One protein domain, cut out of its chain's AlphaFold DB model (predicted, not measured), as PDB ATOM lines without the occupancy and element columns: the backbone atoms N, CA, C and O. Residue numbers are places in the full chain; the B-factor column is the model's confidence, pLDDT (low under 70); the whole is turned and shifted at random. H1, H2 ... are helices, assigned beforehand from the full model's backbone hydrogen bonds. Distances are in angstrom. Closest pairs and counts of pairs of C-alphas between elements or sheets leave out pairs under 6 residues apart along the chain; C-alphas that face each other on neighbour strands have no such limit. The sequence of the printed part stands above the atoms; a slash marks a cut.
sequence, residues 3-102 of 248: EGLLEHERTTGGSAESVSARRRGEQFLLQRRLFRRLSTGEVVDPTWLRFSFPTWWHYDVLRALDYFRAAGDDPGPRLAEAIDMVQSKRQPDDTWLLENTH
ATOM      1  N   GLU A   3     -35.488 -11.789  33.078       62.50
ATOM      2  CA  GLU A   3     -34.694 -12.871  32.501       62.50
ATOM      3  C   GLU A   3     -34.753 -14.135  33.366       62.50
ATOM      4  O   GLU A   3     -34.981 -15.225  32.857       62.50
ATOM      5  N   GLY A   4     -34.616 -13.983  34.688       54.81
ATOM      6  CA  GLY A   4     -34.709 -15.106  35.622       54.81
ATOM      7  C   GLY A   4     -36.115 -15.703  35.697       54.81
ATOM      8  O   GLY A   4     -36.254 -16.916  35.805       54.81
ATOM      9  N   LEU A   5     -37.158 -14.869  35.590       60.56
ATOM     10  CA  LEU A   5     -38.544 -15.346  35.544       60.56
ATOM     11  C   LEU A   5     -38.838 -16.087  34.232       60.56
ATOM     12  O   LEU A   5     -39.439 -17.155  34.267       60.56
ATOM     13  N   LEU A   6     -38.364 -15.565  33.097       66.62
ATOM     14  CA  LEU A   6     -38.509 -16.207  31.789       66.62
ATOM     15  C   LEU A   6     -37.780 -17.558  31.731       66.62
ATOM     16  O   LEU A   6     -38.328 -18.532  31.221       66.62
ATOM     17  N   GLU A   7     -36.566 -17.637  32.276       63.81
ATOM     18  CA  GLU A   7     -35.803 -18.887  32.320       63.81
ATOM     19  C   GLU A   7     -36.445 -19.919  33.257       63.81
ATOM     20  O   GLU A   7     -36.549 -21.102  32.922       63.81
ATOM     21  N   HIS A   8     -36.950 -19.468  34.408       57.16
ATOM     22  CA  HIS A   8     -37.707 -20.314  35.323       57.16
ATOM     23  C   HIS A   8     -38.971 -20.880  34.661       57.16
ATOM     24  O   HIS A   8     -39.221 -22.082  34.759       57.16
ATOM     25  N   GLU A   9     -39.733 -20.048  33.943       76.19
ATOM     26  CA  GLU A   9     -40.908 -20.474  33.172       76.19
ATOM     27  C   GLU A   9     -40.549 -21.521  32.111       76.19
ATOM     28  O   GLU A   9     -41.222 -22.543  32.010       76.19
ATOM     29  N   ARG A  10     -39.459 -21.323  31.363       75.94
ATOM     30  CA  ARG A  10     -39.000 -22.285  30.347       75.94
ATOM     31  C   ARG A  10     -38.594 -23.628  30.934       75.94
ATOM     32  O   ARG A  10     -38.881 -24.664  30.345       75.94
ATOM     33  N   THR A  11     -37.923 -23.598  32.080       71.88
ATOM     34  CA  THR A  11     -37.363 -24.802  32.701       71.88
ATOM     35  C   THR A  11     -38.423 -25.610  33.447       71.88
ATOM     36  O   THR A  11     -38.376 -26.836  33.457       71.88
ATOM     37  N   THR A  12     -39.371 -24.934  34.097       77.50
ATOM     38  CA  THR A  12     -40.312 -25.565  35.043       77.50
ATOM     39  C   THR A  12     -41.769 -25.530  34.587       77.50
ATOM     40  O   THR A  12     -42.626 -26.115  35.244       77.50
ATOM     41  N   GLY A  13     -42.071 -24.825  33.494       74.75
ATOM     42  CA  GLY A  13     -43.432 -24.471  33.081       74.75
ATOM     43  C   GLY A  13     -43.968 -23.201  33.755       74.75
ATOM     44  O   GLY A  13     -44.922 -22.610  33.255       74.75
ATOM     45  N   GLY A  14     -43.331 -22.740  34.841       81.31
ATOM     46  CA  GLY A  14     -43.725 -21.547  35.590       81.31
ATOM     47  C   GLY A  14     -45.034 -21.702  36.369       81.31
ATOM     48  O   GLY A  14     -45.795 -22.651  36.190       81.31
ATOM     49  N   SER A  15     -45.315 -20.745  37.254       81.94
ATOM     50  CA  SER A  15     -46.608 -20.630  37.935       81.94
ATOM     51  C   SER A  15     -47.432 -19.495  37.329       81.94
ATOM     52  O   SER A  15     -46.895 -18.551  36.745       81.94
ATOM     53  N   ALA A  16     -48.754 -19.525  37.517       82.38
ATOM     54  CA  ALA A  16     -49.615 -18.412  37.108       82.38
ATOM     55  C   ALA A  16     -49.158 -17.073  37.725       82.38
ATOM     56  O   ALA A  16     -49.265 -16.015  37.098       82.38
ATOM     57  N   GLU A  17     -48.600 -17.118  38.935       74.50
ATOM     58  CA  GLU A  17     -48.050 -15.961  39.635       74.50
ATOM     59  C   GLU A  17     -46.746 -15.464  39.002       74.50
ATOM     60  O   GLU A  17     -46.618 -14.257  38.781       74.50
ATOM     61  N   SER A  18     -45.806 -16.361  38.665       70.00
ATOM     62  CA  SER A  18     -44.531 -15.986  38.037       70.00
ATOM     63  C   SER A  18     -44.756 -15.384  36.652       70.00
ATOM     64  O   SER A  18     -44.226 -14.309  36.361       70.00
ATOM     65  N   VAL A  19     -45.645 -16.000  35.864       79.00
ATOM     66  CA  VAL A  19     -46.070 -15.494  34.553       79.00
ATOM     67  C   VAL A  19     -46.703 -14.116  34.708       79.00
ATOM     68  O   VAL A  19     -46.311 -13.163  34.034       79.00
ATOM     69  N   SER A  20     -47.641 -13.954  35.645       74.50
ATOM     70  CA  SER A  20     -48.293 -12.661  35.876       74.50
ATOM     71  C   SER A  20     -47.304 -11.580  36.329       74.50
ATOM     72  O   SER A  20     -47.412 -10.427  35.909       74.50
ATOM     73  N   ALA A  21     -46.326 -11.926  37.171       74.19
ATOM     74  CA  ALA A  21     -45.282 -11.007  37.610       74.19
ATOM     75  C   ALA A  21     -44.381 -10.571  36.447       74.19
ATOM     76  O   ALA A  21     -44.143  -9.368  36.289       74.19
ATOM     77  N   ARG A  22     -43.951 -11.514  35.597       85.75
ATOM     78  CA  ARG A  22     -43.172 -11.222  34.388       85.75
ATOM     79  C   ARG A  22     -43.944 -10.301  33.446       85.75
ATOM     80  O   ARG A  22     -43.438  -9.238  33.094       85.75
ATOM     81  N   ARG A  23     -45.200 -10.638  33.129       84.38
ATOM     82  CA  ARG A  23     -46.073  -9.837  32.250       84.38
ATOM     83  C   ARG A  23     -46.277  -8.408  32.759       84.38
ATOM     84  O   ARG A  23     -46.226  -7.462  31.974       84.38
ATOM     85  N   ARG A  24     -46.457  -8.212  34.071       78.38
ATOM     86  CA  ARG A  24     -46.545  -6.861  34.659       78.38
ATOM     87  C   ARG A  24     -45.240  -6.080  34.514       78.38
ATOM     88  O   ARG A  24     -45.278  -4.895  34.189       78.38
ATOM     89  N   GLY A  25     -44.097  -6.724  34.740       77.56
ATOM     90  CA  GLY A  25     -42.796  -6.079  34.567       77.56
ATOM     91  C   GLY A  25     -42.489  -5.735  33.105       77.56
ATOM     92  O   GLY A  25     -41.986  -4.650  32.825       77.56
ATOM     93  N   GLU A  26     -42.881  -6.588  32.160       86.44
ATOM     94  CA  GLU A  26     -42.812  -6.292  30.724       86.44
ATOM     95  C   GLU A  26     -43.635  -5.058  30.365       86.44
ATOM     96  O   GLU A  26     -43.117  -4.118  29.764       86.44
ATOM     97  N   GLN A  27     -44.900  -5.009  30.793       84.94
ATOM     98  CA  GLN A  27     -45.752  -3.841  30.566       84.94
ATOM     99  C   GLN A  27     -45.156  -2.573  31.183       84.94
ATOM    100  O   GLN A  27     -45.186  -1.516  30.552       84.94
ATOM    101  N   PHE A  28     -44.571  -2.676  32.379       83.12
ATOM    102  CA  PHE A  28     -43.904  -1.562  33.044       83.12
ATOM    103  C   PHE A  28     -42.744  -0.995  32.209       83.12
ATOM    104  O   PHE A  28     -42.629   0.230  32.086       83.12
ATOM    105  N   LEU A  29     -41.912  -1.858  31.613       84.00
ATOM    106  CA  LEU A  29     -40.812  -1.444  30.736       84.00
ATOM    107  C   LEU A  29     -41.323  -0.895  29.396       84.00
ATOM    108  O   LEU A  29     -40.859   0.151  28.942       84.00
ATOM    109  N   LEU A  30     -42.322  -1.539  28.787       88.50
ATOM    110  CA  LEU A  30     -42.887  -1.131  27.495       88.50
ATOM    111  C   LEU A  30     -43.602   0.222  27.557       88.50
ATOM    112  O   LEU A  30     -43.496   1.021  26.624       88.50
ATOM    113  N   GLN A  31     -44.320   0.511  28.648       86.50
ATOM    114  CA  GLN A  31     -44.925   1.831  28.867       86.50
ATOM    115  C   GLN A  31     -43.854   2.932  28.921       86.50
ATOM    116  O   GLN A  31     -44.102   4.057  28.503       86.50
ATOM    117  N   ARG A  32     -42.655   2.591  29.401       88.69
ATOM    118  CA  ARG A  32     -41.502   3.486  29.561       88.69
ATOM    119  C   ARG A  32     -40.574   3.510  28.355       88.69
ATOM    120  O   ARG A  32     -39.492   4.072  28.460       88.69
ATOM    121  N   ARG A  33     -40.942   2.878  27.233       90.19
ATOM    122  CA  ARG A  33     -40.053   2.756  26.061       90.19
ATOM    123  C   ARG A  33     -38.665   2.218  26.449       90.19
ATOM    124  O   ARG A  33     -37.657   2.627  25.896       90.19
ATOM    125  N   LEU A  34     -38.615   1.341  27.455       87.25
ATOM    126  CA  LEU A  34     -37.418   0.778  28.094       87.25
ATOM    127  C   LEU A  34     -36.522   1.748  28.885       87.25
ATOM    128  O   LEU A  34     -35.857   1.294  29.811       87.25
ATOM    129  N   PHE A  35     -36.485   3.048  28.589       86.25
ATOM    130  CA  PHE A  35     -35.533   3.964  29.241       86.25
ATOM    131  C   PHE A  35     -36.088   5.333  29.634       86.25
ATOM    132  O   PHE A  35     -35.348   6.151  30.181       86.25
ATOM    133  N   ARG A  36     -37.372   5.603  29.385       83.50
ATOM    134  CA  ARG A  36     -38.015   6.885  29.684       83.50
ATOM    135  C   ARG A  36     -38.827   6.859  30.970       83.50
ATOM    136  O   ARG A  36     -39.403   5.851  31.376       83.50
ATOM    137  N   ARG A  37     -38.926   8.014  31.615       77.94
ATOM    138  CA  ARG A  37     -39.848   8.242  32.726       77.94
ATOM    139  C   ARG A  37     -41.256   8.478  32.172       77.94
ATOM    140  O   ARG A  37     -41.429   9.306  31.288       77.94
ATOM    141  N   LEU A  38     -42.277   7.817  32.730       77.50
ATOM    142  CA  LEU A  38     -43.668   7.991  32.269       77.50
ATOM    143  C   LEU A  38     -44.192   9.420  32.409       77.50
ATOM    144  O   LEU A  38     -44.981   9.861  31.588       77.50
ATOM    145  N   SER A  39     -43.788  10.120  33.468       74.31
ATOM    146  CA  SER A  39     -44.343  11.433  33.794       74.31
ATOM    147  C   SER A  39     -43.775  12.560  32.934       74.31
ATOM    148  O   SER A  39     -44.505  13.484  32.610       74.31
ATOM    149  N   THR A  40     -42.479  12.513  32.608       81.44
ATOM    150  CA  THR A  40     -41.786  13.599  31.889       81.44
ATOM    151  C   THR A  40     -41.392  13.217  30.468       81.44
ATOM    152  O   THR A  40     -41.066  14.085  29.672       81.44
ATOM    153  N   GLY A  41     -41.375  11.923  30.143       86.19
ATOM    154  CA  GLY A  41     -40.815  11.426  28.893       86.19
ATOM    155  C   GLY A  41     -39.287  11.493  28.838       86.19
ATOM    156  O   GLY A  41     -38.715  11.021  27.869       86.19
ATOM    157  N   GLU A  42     -38.589  12.023  29.841       82.50
ATOM    158  CA  GLU A  42     -37.124  12.121  29.833       82.50
ATOM    159  C   GLU A  42     -36.448  10.766  30.061       82.50
ATOM    160  O   GLU A  42     -37.050   9.835  30.603       82.50
ATOM    161  N   VAL A  43     -35.176  10.661  29.672       82.81
ATOM    162  CA  VAL A  43     -34.333   9.492  29.963       82.81
ATOM    163  C   VAL A  43     -34.186   9.345  31.482       82.81
ATOM    164  O   VAL A  43     -33.842  10.306  32.164       82.81
ATOM    165  N   VAL A  44     -34.452   8.149  32.016       71.31
ATOM    166  CA  VAL A  44     -34.377   7.868  33.465       71.31
ATOM    167  C   VAL A  44     -32.946   8.000  33.979       71.31
ATOM    168  O   VAL A  44     -32.727   8.610  35.022       71.31
ATOM    169  N   ASP A  45     -31.999   7.420  33.246       75.44
ATOM    170  CA  ASP A  45     -30.572   7.447  33.541       75.44
ATOM    171  C   ASP A  45     -29.790   7.394  32.211       75.44
ATOM    172  O   ASP A  45     -29.958   6.438  31.446       75.44
ATOM    173  N   PRO A  46     -28.948   8.396  31.893       81.06
ATOM    174  CA  PRO A  46     -28.159   8.408  30.660       81.06
ATOM    175  C   PRO A  46     -27.235   7.192  30.491       81.06
ATOM    176  O   PRO A  46     -26.882   6.843  29.365       81.06
ATOM    177  N   THR A  47     -26.842   6.528  31.582       75.62
ATOM    178  CA  THR A  47     -26.002   5.321  31.524       75.62
ATOM    179  C   THR A  47     -26.714   4.137  30.874       75.62
ATOM    180  O   THR A  47     -26.047   3.297  30.274       75.62
ATOM    181  N   TRP A  48     -28.052   4.103  30.875       79.69
ATOM    182  CA  TRP A  48     -28.837   3.046  30.225       79.69
ATOM    183  C   TRP A  48     -28.734   3.086  28.695       79.69
ATOM    184  O   TRP A  48     -29.034   2.097  28.028       79.69
ATOM    185  N   LEU A  49     -28.296   4.216  28.133       83.69
ATOM    186  CA  LEU A  49     -28.064   4.395  26.698       83.69
ATOM    187  C   LEU A  49     -26.642   4.000  26.269       83.69
ATOM    188  O   LEU A  49     -26.291   4.191  25.107       83.69
ATOM    189  N   ARG A  50     -25.806   3.499  27.189       76.62
ATOM    190  CA  ARG A  50     -24.428   3.080  26.907       76.62
ATOM    191  C   ARG A  50     -24.340   1.563  26.863       76.62
ATOM    192  O   ARG A  50     -24.597   0.907  27.873       76.62
ATOM    193  N   PHE A  51     -23.937   1.006  25.722       71.56
ATOM    194  CA  PHE A  51     -23.841  -0.449  25.585       71.56
ATOM    195  C   PHE A  51     -22.780  -1.018  26.503       71.56
ATOM    196  O   PHE A  51     -21.608  -0.628  26.429       71.56
ATOM    197  N   SER A  52     -23.214  -1.928  27.373       60.50
ATOM    198  CA  SER A  52     -22.368  -2.521  28.390       60.50
ATOM    199  C   SER A  52     -22.104  -3.990  28.099       60.50
ATOM    200  O   SER A  52     -22.983  -4.730  27.670       60.50
ATOM    201  N   PHE A  53     -20.878  -4.443  28.346       44.59
ATOM    202  CA  PHE A  53     -20.544  -5.861  28.281       44.59
ATOM    203  C   PHE A  53     -19.364  -6.189  29.210       44.59
ATOM    204  O   PHE A  53     -18.343  -5.492  29.156       44.59
ATOM    205  N   PRO A  54     -19.466  -7.252  30.034       48.94
ATOM    206  CA  PRO A  54     -20.679  -8.025  30.340       48.94
ATOM    207  C   PRO A  54     -21.694  -7.181  31.129       48.94
ATOM    208  O   PRO A  54     -21.302  -6.312  31.896       48.94
ATOM    209  N   THR A  55     -22.994  -7.422  30.958       45.53
ATOM    210  CA  THR A  55     -24.040  -6.547  31.527       45.53
ATOM    211  C   THR A  55     -24.315  -6.786  33.018       45.53
ATOM    212  O   THR A  55     -24.686  -5.853  33.716       45.53
ATOM    213  N   TRP A  56     -24.074  -7.992  33.549       52.75
ATOM    214  CA  TRP A  56     -24.265  -8.355  34.969       52.75
ATOM    215  C   TRP A  56     -25.535  -7.756  35.608       52.75
ATOM    216  O   TRP A  56     -26.642  -8.156  35.266       52.75
ATOM    217  N   TRP A  57     -25.363  -6.830  36.558       51.75
ATOM    218  CA  TRP A  57     -26.408  -6.111  37.289       51.75
ATOM    219  C   TRP A  57     -26.792  -4.785  36.625       51.75
ATOM    220  O   TRP A  57     -27.761  -4.151  37.039       51.75
ATOM    221  N   HIS A  58     -26.014  -4.336  35.638       57.66
ATOM    222  CA  HIS A  58     -26.237  -3.080  34.952       57.66
ATOM    223  C   HIS A  58     -27.343  -3.237  33.913       57.66
ATOM    224  O   HIS A  58     -27.326  -4.133  33.066       57.66
ATOM    225  N   TYR A  59     -28.309  -2.331  33.989       67.62
ATOM    226  CA  TYR A  59     -29.348  -2.210  32.989       67.62
ATOM    227  C   TYR A  59     -28.866  -1.293  31.869       67.62
ATOM    228  O   TYR A  59     -28.473  -0.154  32.113       67.62
ATOM    229  N   ASP A  60     -28.947  -1.776  30.638       77.44
ATOM    230  CA  ASP A  60     -28.894  -0.940  29.449       77.44
ATOM    231  C   ASP A  60     -29.998  -1.359  28.472       77.44
ATOM    232  O   ASP A  60     -30.587  -2.443  28.573       77.44
ATOM    233  N   VAL A  61     -30.323  -0.462  27.546       82.25
ATOM    234  CA  VAL A  61     -31.420  -0.667  26.594       82.25
ATOM    235  C   VAL A  61     -31.162  -1.862  25.679       82.25
ATOM    236  O   VAL A  61     -32.112  -2.552  25.312       82.25
ATOM    237  N   LEU A  62     -29.904  -2.153  25.346       77.62
ATOM    238  CA  LEU A  62     -29.559  -3.284  24.490       77.62
ATOM    239  C   LEU A  62     -29.863  -4.615  25.193       77.62
ATOM    240  O   LEU A  62     -30.467  -5.496  24.584       77.62
ATOM    241  N   ARG A  63     -29.550  -4.732  26.489       77.19
ATOM    242  CA  ARG A  63     -29.934  -5.881  27.323       77.19
ATOM    243  C   ARG A  63     -31.450  -6.062  27.380       77.19
ATOM    244  O   ARG A  63     -31.945  -7.181  27.273       77.19
ATOM    245  N   ALA A  64     -32.193  -4.971  27.553       78.62
ATOM    246  CA  ALA A  64     -33.649  -5.026  27.599       78.62
ATOM    247  C   ALA A  64     -34.254  -5.466  26.254       78.62
ATOM    248  O   ALA A  64     -35.159  -6.298  26.233       78.62
ATOM    249  N   LEU A  65     -33.732  -4.960  25.132       81.12
ATOM    250  CA  LEU A  65     -34.135  -5.395  23.791       81.12
ATOM    251  C   LEU A  65     -33.818  -6.876  23.550       81.12
ATOM    252  O   LEU A  65     -34.659  -7.589  23.004       81.12
ATOM    253  N   ASP A  66     -32.652  -7.356  23.993       79.12
ATOM    254  CA  ASP A  66     -32.289  -8.771  23.882       79.12
ATOM    255  C   ASP A  66     -33.237  -9.676  24.686       79.12
ATOM    256  O   ASP A  66     -33.668 -10.717  24.188       79.12
ATOM    257  N   TYR A  67     -33.659  -9.235  25.876       80.81
ATOM    258  CA  TYR A  67     -34.701  -9.919  26.643       80.81
ATOM    259  C   TYR A  67     -36.024 -10.019  25.867       80.81
ATOM    260  O   TYR A  67     -36.575 -11.112  25.763       80.81
ATOM    261  N   PHE A  68     -36.533  -8.921  25.294       82.38
ATOM    262  CA  PHE A  68     -37.801  -8.950  24.548       82.38
ATOM    263  C   PHE A  68     -37.704  -9.782  23.263       82.38
ATOM    264  O   PHE A  68     -38.629 -10.531  22.949       82.38
ATOM    265  N   ARG A  69     -36.558  -9.736  22.570       80.44
ATOM    266  CA  ARG A  69     -36.251 -10.636  21.449       80.44
ATOM    267  C   ARG A  69     -36.309 -12.101  21.886       80.44
ATOM    268  O   ARG A  69     -36.862 -12.929  21.170       80.44
ATOM    269  N   ALA A  70     -35.736 -12.423  23.046       76.25
ATOM    270  CA  ALA A  70     -35.735 -13.777  23.582       76.25
ATOM    271  C   ALA A  70     -37.122 -14.218  24.071       76.25
ATOM    272  O   ALA A  70     -37.458 -15.382  23.892       76.25
ATOM    273  N   ALA A  71     -37.915 -13.330  24.676       81.12
ATOM    274  CA  ALA A  71     -39.268 -13.623  25.154       81.12
ATOM    275  C   ALA A  71     -40.226 -13.993  24.005       81.12
ATOM    276  O   ALA A  71     -41.111 -14.822  24.203       81.12
ATOM    277  N   GLY A  72     -39.998 -13.452  22.802       76.62
ATOM    278  CA  GLY A  72     -40.667 -13.871  21.565       76.62
ATOM    279  C   GLY A  72     -42.065 -13.289  21.348       76.62
ATOM    280  O   GLY A  72     -42.688 -13.584  20.332       76.62
ATOM    281  N   ASP A  73     -42.562 -12.456  22.261       75.19
ATOM    282  CA  ASP A  73     -43.799 -11.704  22.058       75.19
ATOM    283  C   ASP A  73     -43.526 -10.471  21.187       75.19
ATOM    284  O   ASP A  73     -42.544  -9.769  21.430       75.19
ATOM    285  N   ASP A  74     -44.402 -10.175  20.218       75.00
ATOM    286  CA  ASP A  74     -44.336  -8.927  19.447       75.00
ATOM    287  C   ASP A  74     -44.694  -7.741  20.364       75.00
ATOM    288  O   ASP A  74     -45.853  -7.577  20.762       75.00
ATOM    289  N   PRO A  75     -43.725  -6.890  20.732       69.94
ATOM    290  CA  PRO A  75     -43.963  -5.771  21.632       69.94
ATOM    291  C   PRO A  75     -44.553  -4.551  20.895       69.94
ATOM    292  O   PRO A  75     -44.818  -3.511  21.521       69.94
ATOM    293  N   GLY A  76     -44.774  -4.665  19.579       74.00
ATOM    294  CA  GLY A  76     -45.376  -3.652  18.726       74.00
ATOM    295  C   GLY A  76     -44.543  -2.364  18.635       74.00
ATOM    296  O   GLY A  76     -43.335  -2.360  18.897       74.00
ATOM    297  N   PRO A  77     -45.168  -1.205  18.341       83.88
ATOM    298  CA  PRO A  77     -44.456   0.058  18.104       83.88
ATOM    299  C   PRO A  77     -43.764   0.619  19.356       83.88
ATOM    300  O   PRO A  77     -43.119   1.664  19.307       83.88
ATOM    301  N   ARG A  78     -43.903  -0.038  20.515       84.69
ATOM    302  CA  ARG A  78     -43.373   0.454  21.789       84.69
ATOM    303  C   ARG A  78     -41.862   0.299  21.924       84.69
ATOM    304  O   ARG A  78     -41.283   1.009  22.742       84.69
ATOM    305  N   LEU A  79     -41.249  -0.591  21.144       87.56
ATOM    306  CA  LEU A  79     -39.794  -0.732  21.086       87.56
ATOM    307  C   LEU A  79     -39.138   0.107  19.993       87.56
ATOM    308  O   LEU A  79     -37.920   0.240  20.037       87.56
ATOM    309  N   ALA A  80     -39.907   0.683  19.062       89.12
ATOM    310  CA  ALA A  80     -39.369   1.402  17.905       89.12
ATOM    311  C   ALA A  80     -38.320   2.441  18.317       89.12
ATOM    312  O   ALA A  80     -37.194   2.399  17.853       89.12
ATOM    313  N   GLU A  81     -38.629   3.259  19.319       90.50
ATOM    314  CA  GLU A  81     -37.704   4.280  19.809       90.50
ATOM    315  C   GLU A  81     -36.404   3.711  20.414       90.50
ATOM    316  O   GLU A  81     -35.322   4.266  20.226       90.50
ATOM    317  N   ALA A  82     -36.488   2.599  21.146       85.62
ATOM    318  CA  ALA A  82     -35.306   1.932  21.685       85.62
ATOM    319  C   ALA A  82     -34.459   1.307  20.566       85.62
ATOM    320  O   ALA A  82     -33.231   1.348  20.633       85.62
ATOM    321  N   ILE A  83     -35.107   0.768  19.531       86.25
ATOM    322  CA  ILE A  83     -34.455   0.230  18.334       86.25
ATOM    323  C   ILE A  83     -33.771   1.357  17.554       86.25
ATOM    324  O   ILE A  83     -32.594   1.221  17.233       86.25
ATOM    325  N   ASP A  84     -34.453   2.479  17.321       88.00
ATOM    326  CA  ASP A  84     -33.907   3.656  16.636       88.00
ATOM    327  C   ASP A  84     -32.685   4.203  17.378       88.00
ATOM    328  O   ASP A  84     -31.660   4.507  16.770       88.00
ATOM    329  N   MET A  85     -32.746   4.259  18.713       89.81
ATOM    330  CA  MET A  85     -31.601   4.637  19.542       89.81
ATOM    331  C   MET A  85     -30.418   3.686  19.319       89.81
ATOM    332  O   MET A  85     -29.295   4.158  19.118       89.81
ATOM    333  N   VAL A  86     -30.647   2.367  19.283       81.38
ATOM    334  CA  VAL A  86     -29.572   1.407  18.993       81.38
ATOM    335  C   VAL A  86     -29.024   1.604  17.584       81.38
ATOM    336  O   VAL A  86     -27.810   1.693  17.409       81.38
ATOM    337  N   GLN A  87     -29.890   1.734  16.583       79.88
ATOM    338  CA  GLN A  87     -29.488   1.943  15.192       79.88
ATOM    339  C   GLN A  87     -28.701   3.244  15.001       79.88
ATOM    340  O   GLN A  87     -27.736   3.254  14.243       79.88
ATOM    341  N   SER A  88     -29.027   4.306  15.743       86.50
ATOM    342  CA  SER A  88     -28.307   5.588  15.677       86.50
ATOM    343  C   SER A  88     -26.830   5.487  16.084       86.50
ATOM    344  O   SER A  88     -26.019   6.318  15.685       86.50
ATOM    345  N   LYS A  89     -26.473   4.457  16.862       78.31
ATOM    346  CA  LYS A  89     -25.107   4.174  17.328       78.31
ATOM    347  C   LYS A  89     -24.337   3.211  16.417       78.31
ATOM    348  O   LYS A  89     -23.204   2.854  16.747       78.31
ATOM    349  N   ARG A  90     -24.950   2.751  15.320       71.50
ATOM    350  CA  ARG A  90     -24.329   1.831  14.359       71.50
ATOM    351  C   ARG A  90     -23.228   2.555  13.590       71.50
ATOM    352  O   ARG A  90     -23.432   3.655  13.084       71.50
ATOM    353  N   GLN A  91     -22.065   1.930  13.515       68.75
ATOM    354  CA  GLN A  91     -20.923   2.419  12.760       68.75
ATOM    355  C   GLN A  91     -21.087   2.123  11.257       68.75
ATOM    356  O   GLN A  91     -21.883   1.255  10.890       68.75
ATOM    357  N   PRO A  92     -20.336   2.804  10.368       73.62
ATOM    358  CA  PRO A  92     -20.398   2.561   8.922       73.62
ATOM    359  C   PRO A  92     -20.035   1.132   8.493       73.62
ATOM    360  O   PRO A  92     -20.382   0.719   7.393       73.62
ATOM    361  N   ASP A  93     -19.322   0.391   9.343       66.88
ATOM    362  CA  ASP A  93     -18.950  -1.012   9.142       66.88
ATOM    363  C   ASP A  93     -19.975  -1.999   9.730       66.88
ATOM    364  O   ASP A  93     -19.670  -3.176   9.912       66.88
ATOM    365  N   ASP A  94     -21.186  -1.523  10.035       66.19
ATOM    366  CA  ASP A  94     -22.289  -2.290  10.612       66.19
ATOM    367  C   ASP A  94     -22.046  -2.820  12.039       66.19
ATOM    368  O   ASP A  94     -22.805  -3.668  12.522       66.19
ATOM    369  N   THR A  95     -21.045  -2.285  12.744       60.84
ATOM    370  CA  THR A  95     -20.733  -2.635  14.138       60.84
ATOM    371  C   THR A  95     -21.246  -1.601  15.148       60.84
ATOM    372  O   THR A  95     -21.745  -0.535  14.790       60.84
ATOM    373  N   TRP A  96     -21.133  -1.910  16.442       75.06
ATOM    374  CA  TRP A  96     -21.427  -0.983  17.537       75.06
ATOM    375  C   TRP A  96     -20.248  -0.914  18.502       75.06
ATOM    376  O   TRP A  96     -19.620  -1.929  18.807       75.06
ATOM    377  N   LEU A  97     -19.963   0.285  19.018       57.19
ATOM    378  CA  LEU A  97     -18.927   0.457  20.031       57.19
ATOM    379  C   LEU A  97     -19.388  -0.106  21.377       57.19
ATOM    380  O   LEU A  97     -20.517   0.115  21.813       57.19
ATOM    381  N   LEU A  98     -18.472  -0.776  22.072       57.19
ATOM    382  CA  LEU A  98     -18.633  -1.069  23.489       57.19
ATOM    383  C   LEU A  98     -18.379   0.219  24.281       57.19
ATOM    384  O   LEU A  98     -17.237   0.611  24.511       57.19
ATOM    385  N   GLU A  99     -19.450   0.899  24.674       52.38
ATOM    386  CA  GLU A  99     -19.378   2.223  25.301       52.38
ATOM    387  C   GLU A  99     -19.135   2.154  26.809       52.38
ATOM    388  O   GLU A  99     -18.723   3.142  27.425       52.38
ATOM    389  N   ASN A 100     -19.408   1.001  27.419       52.56
ATOM    390  CA  ASN A 100     -19.227   0.770  28.838       52.56
ATOM    391  C   ASN A 100     -18.656  -0.630  29.093       52.56
ATOM    392  O   ASN A 100     -19.327  -1.652  28.990       52.56
ATOM    393  N   THR A 101     -17.384  -0.697  29.461       45.97
ATOM    394  CA  THR A 101     -16.793  -1.937  29.965       45.97
ATOM    395  C   THR A 101     -16.718  -1.832  31.476       45.97
ATOM    396  O   THR A 101     -15.915  -1.065  32.015       45.97
ATOM    397  N   HIS A 102     -17.532  -2.619  32.180       47.62
ATOM    398  CA  HIS A 102     -17.373  -2.774  33.620       47.62
ATOM    399  C   HIS A 102     -16.039  -3.484  33.850       47.62
ATOM    400  O   HIS A 102     -15.874  -4.656  33.517       47.62
TER     401      HIS A 102
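Overview. This is residues 3 to 102 of the 248 residues of an uncharacterized protein of Streptomyces sp. NL15-2K (UniProt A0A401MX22). A helical hairpin of H1 and H2 makes one end; H4 runs through the middle and meets H5 at a steep angle, and the unnamed residues 89 to 102 lie at the other end. The 100 printed residues hold five named helices, H1 to H5 in order, and no named strand: all helix, compact, radius of gyration of the C-alphas 14.6 A, spans 44 by 31 by 24 A.

Along the chain. Find C-alpha 3 at (-34.694, -12.871, 32.501), where H1, residues 3 to 12, begins its 14.1 A. Next come H2, 16 to 31, 22.4 A; H3, 46 to 49, 5.6 A; H4, 61 to 71, 15.2 A; and H5, 80 to 88, 12.0 A, ending at C-alpha 88, (-28.307, 5.588, 15.677).

Arrangement. Look at Leu 5 and Arg 22, the closest C-alphas of hairpin H1 and H2, 6.3 A apart; H2 touches H1 with residues 18 to 22 alone, at a shallow tilt of 29 degrees, opposite ways. H2 and H4 are near each other. H4 touches H5 at a steep tilt of 54 degrees, closest C-alphas Val 61 and Ala 82, 6.8 A. H3 is close to H4 but not clearly touching, closest C-alphas Trp 48 and Val 61, 5.8 A. Every O i to N i+4 pair is within hydrogen-bond range in H1, H2, H4 and H5; H3 is too short for one.

Size, cuts and confidence. The C-alphas farthest apart, Ala 16 and Pro 92, are 45.7 A apart. The printed part has no cut; links H2 to H3 and H3 to H4 are long. Low-confidence residues, pLDDT under 70, include 3 to 8, 52 to 59 and 97 to 102.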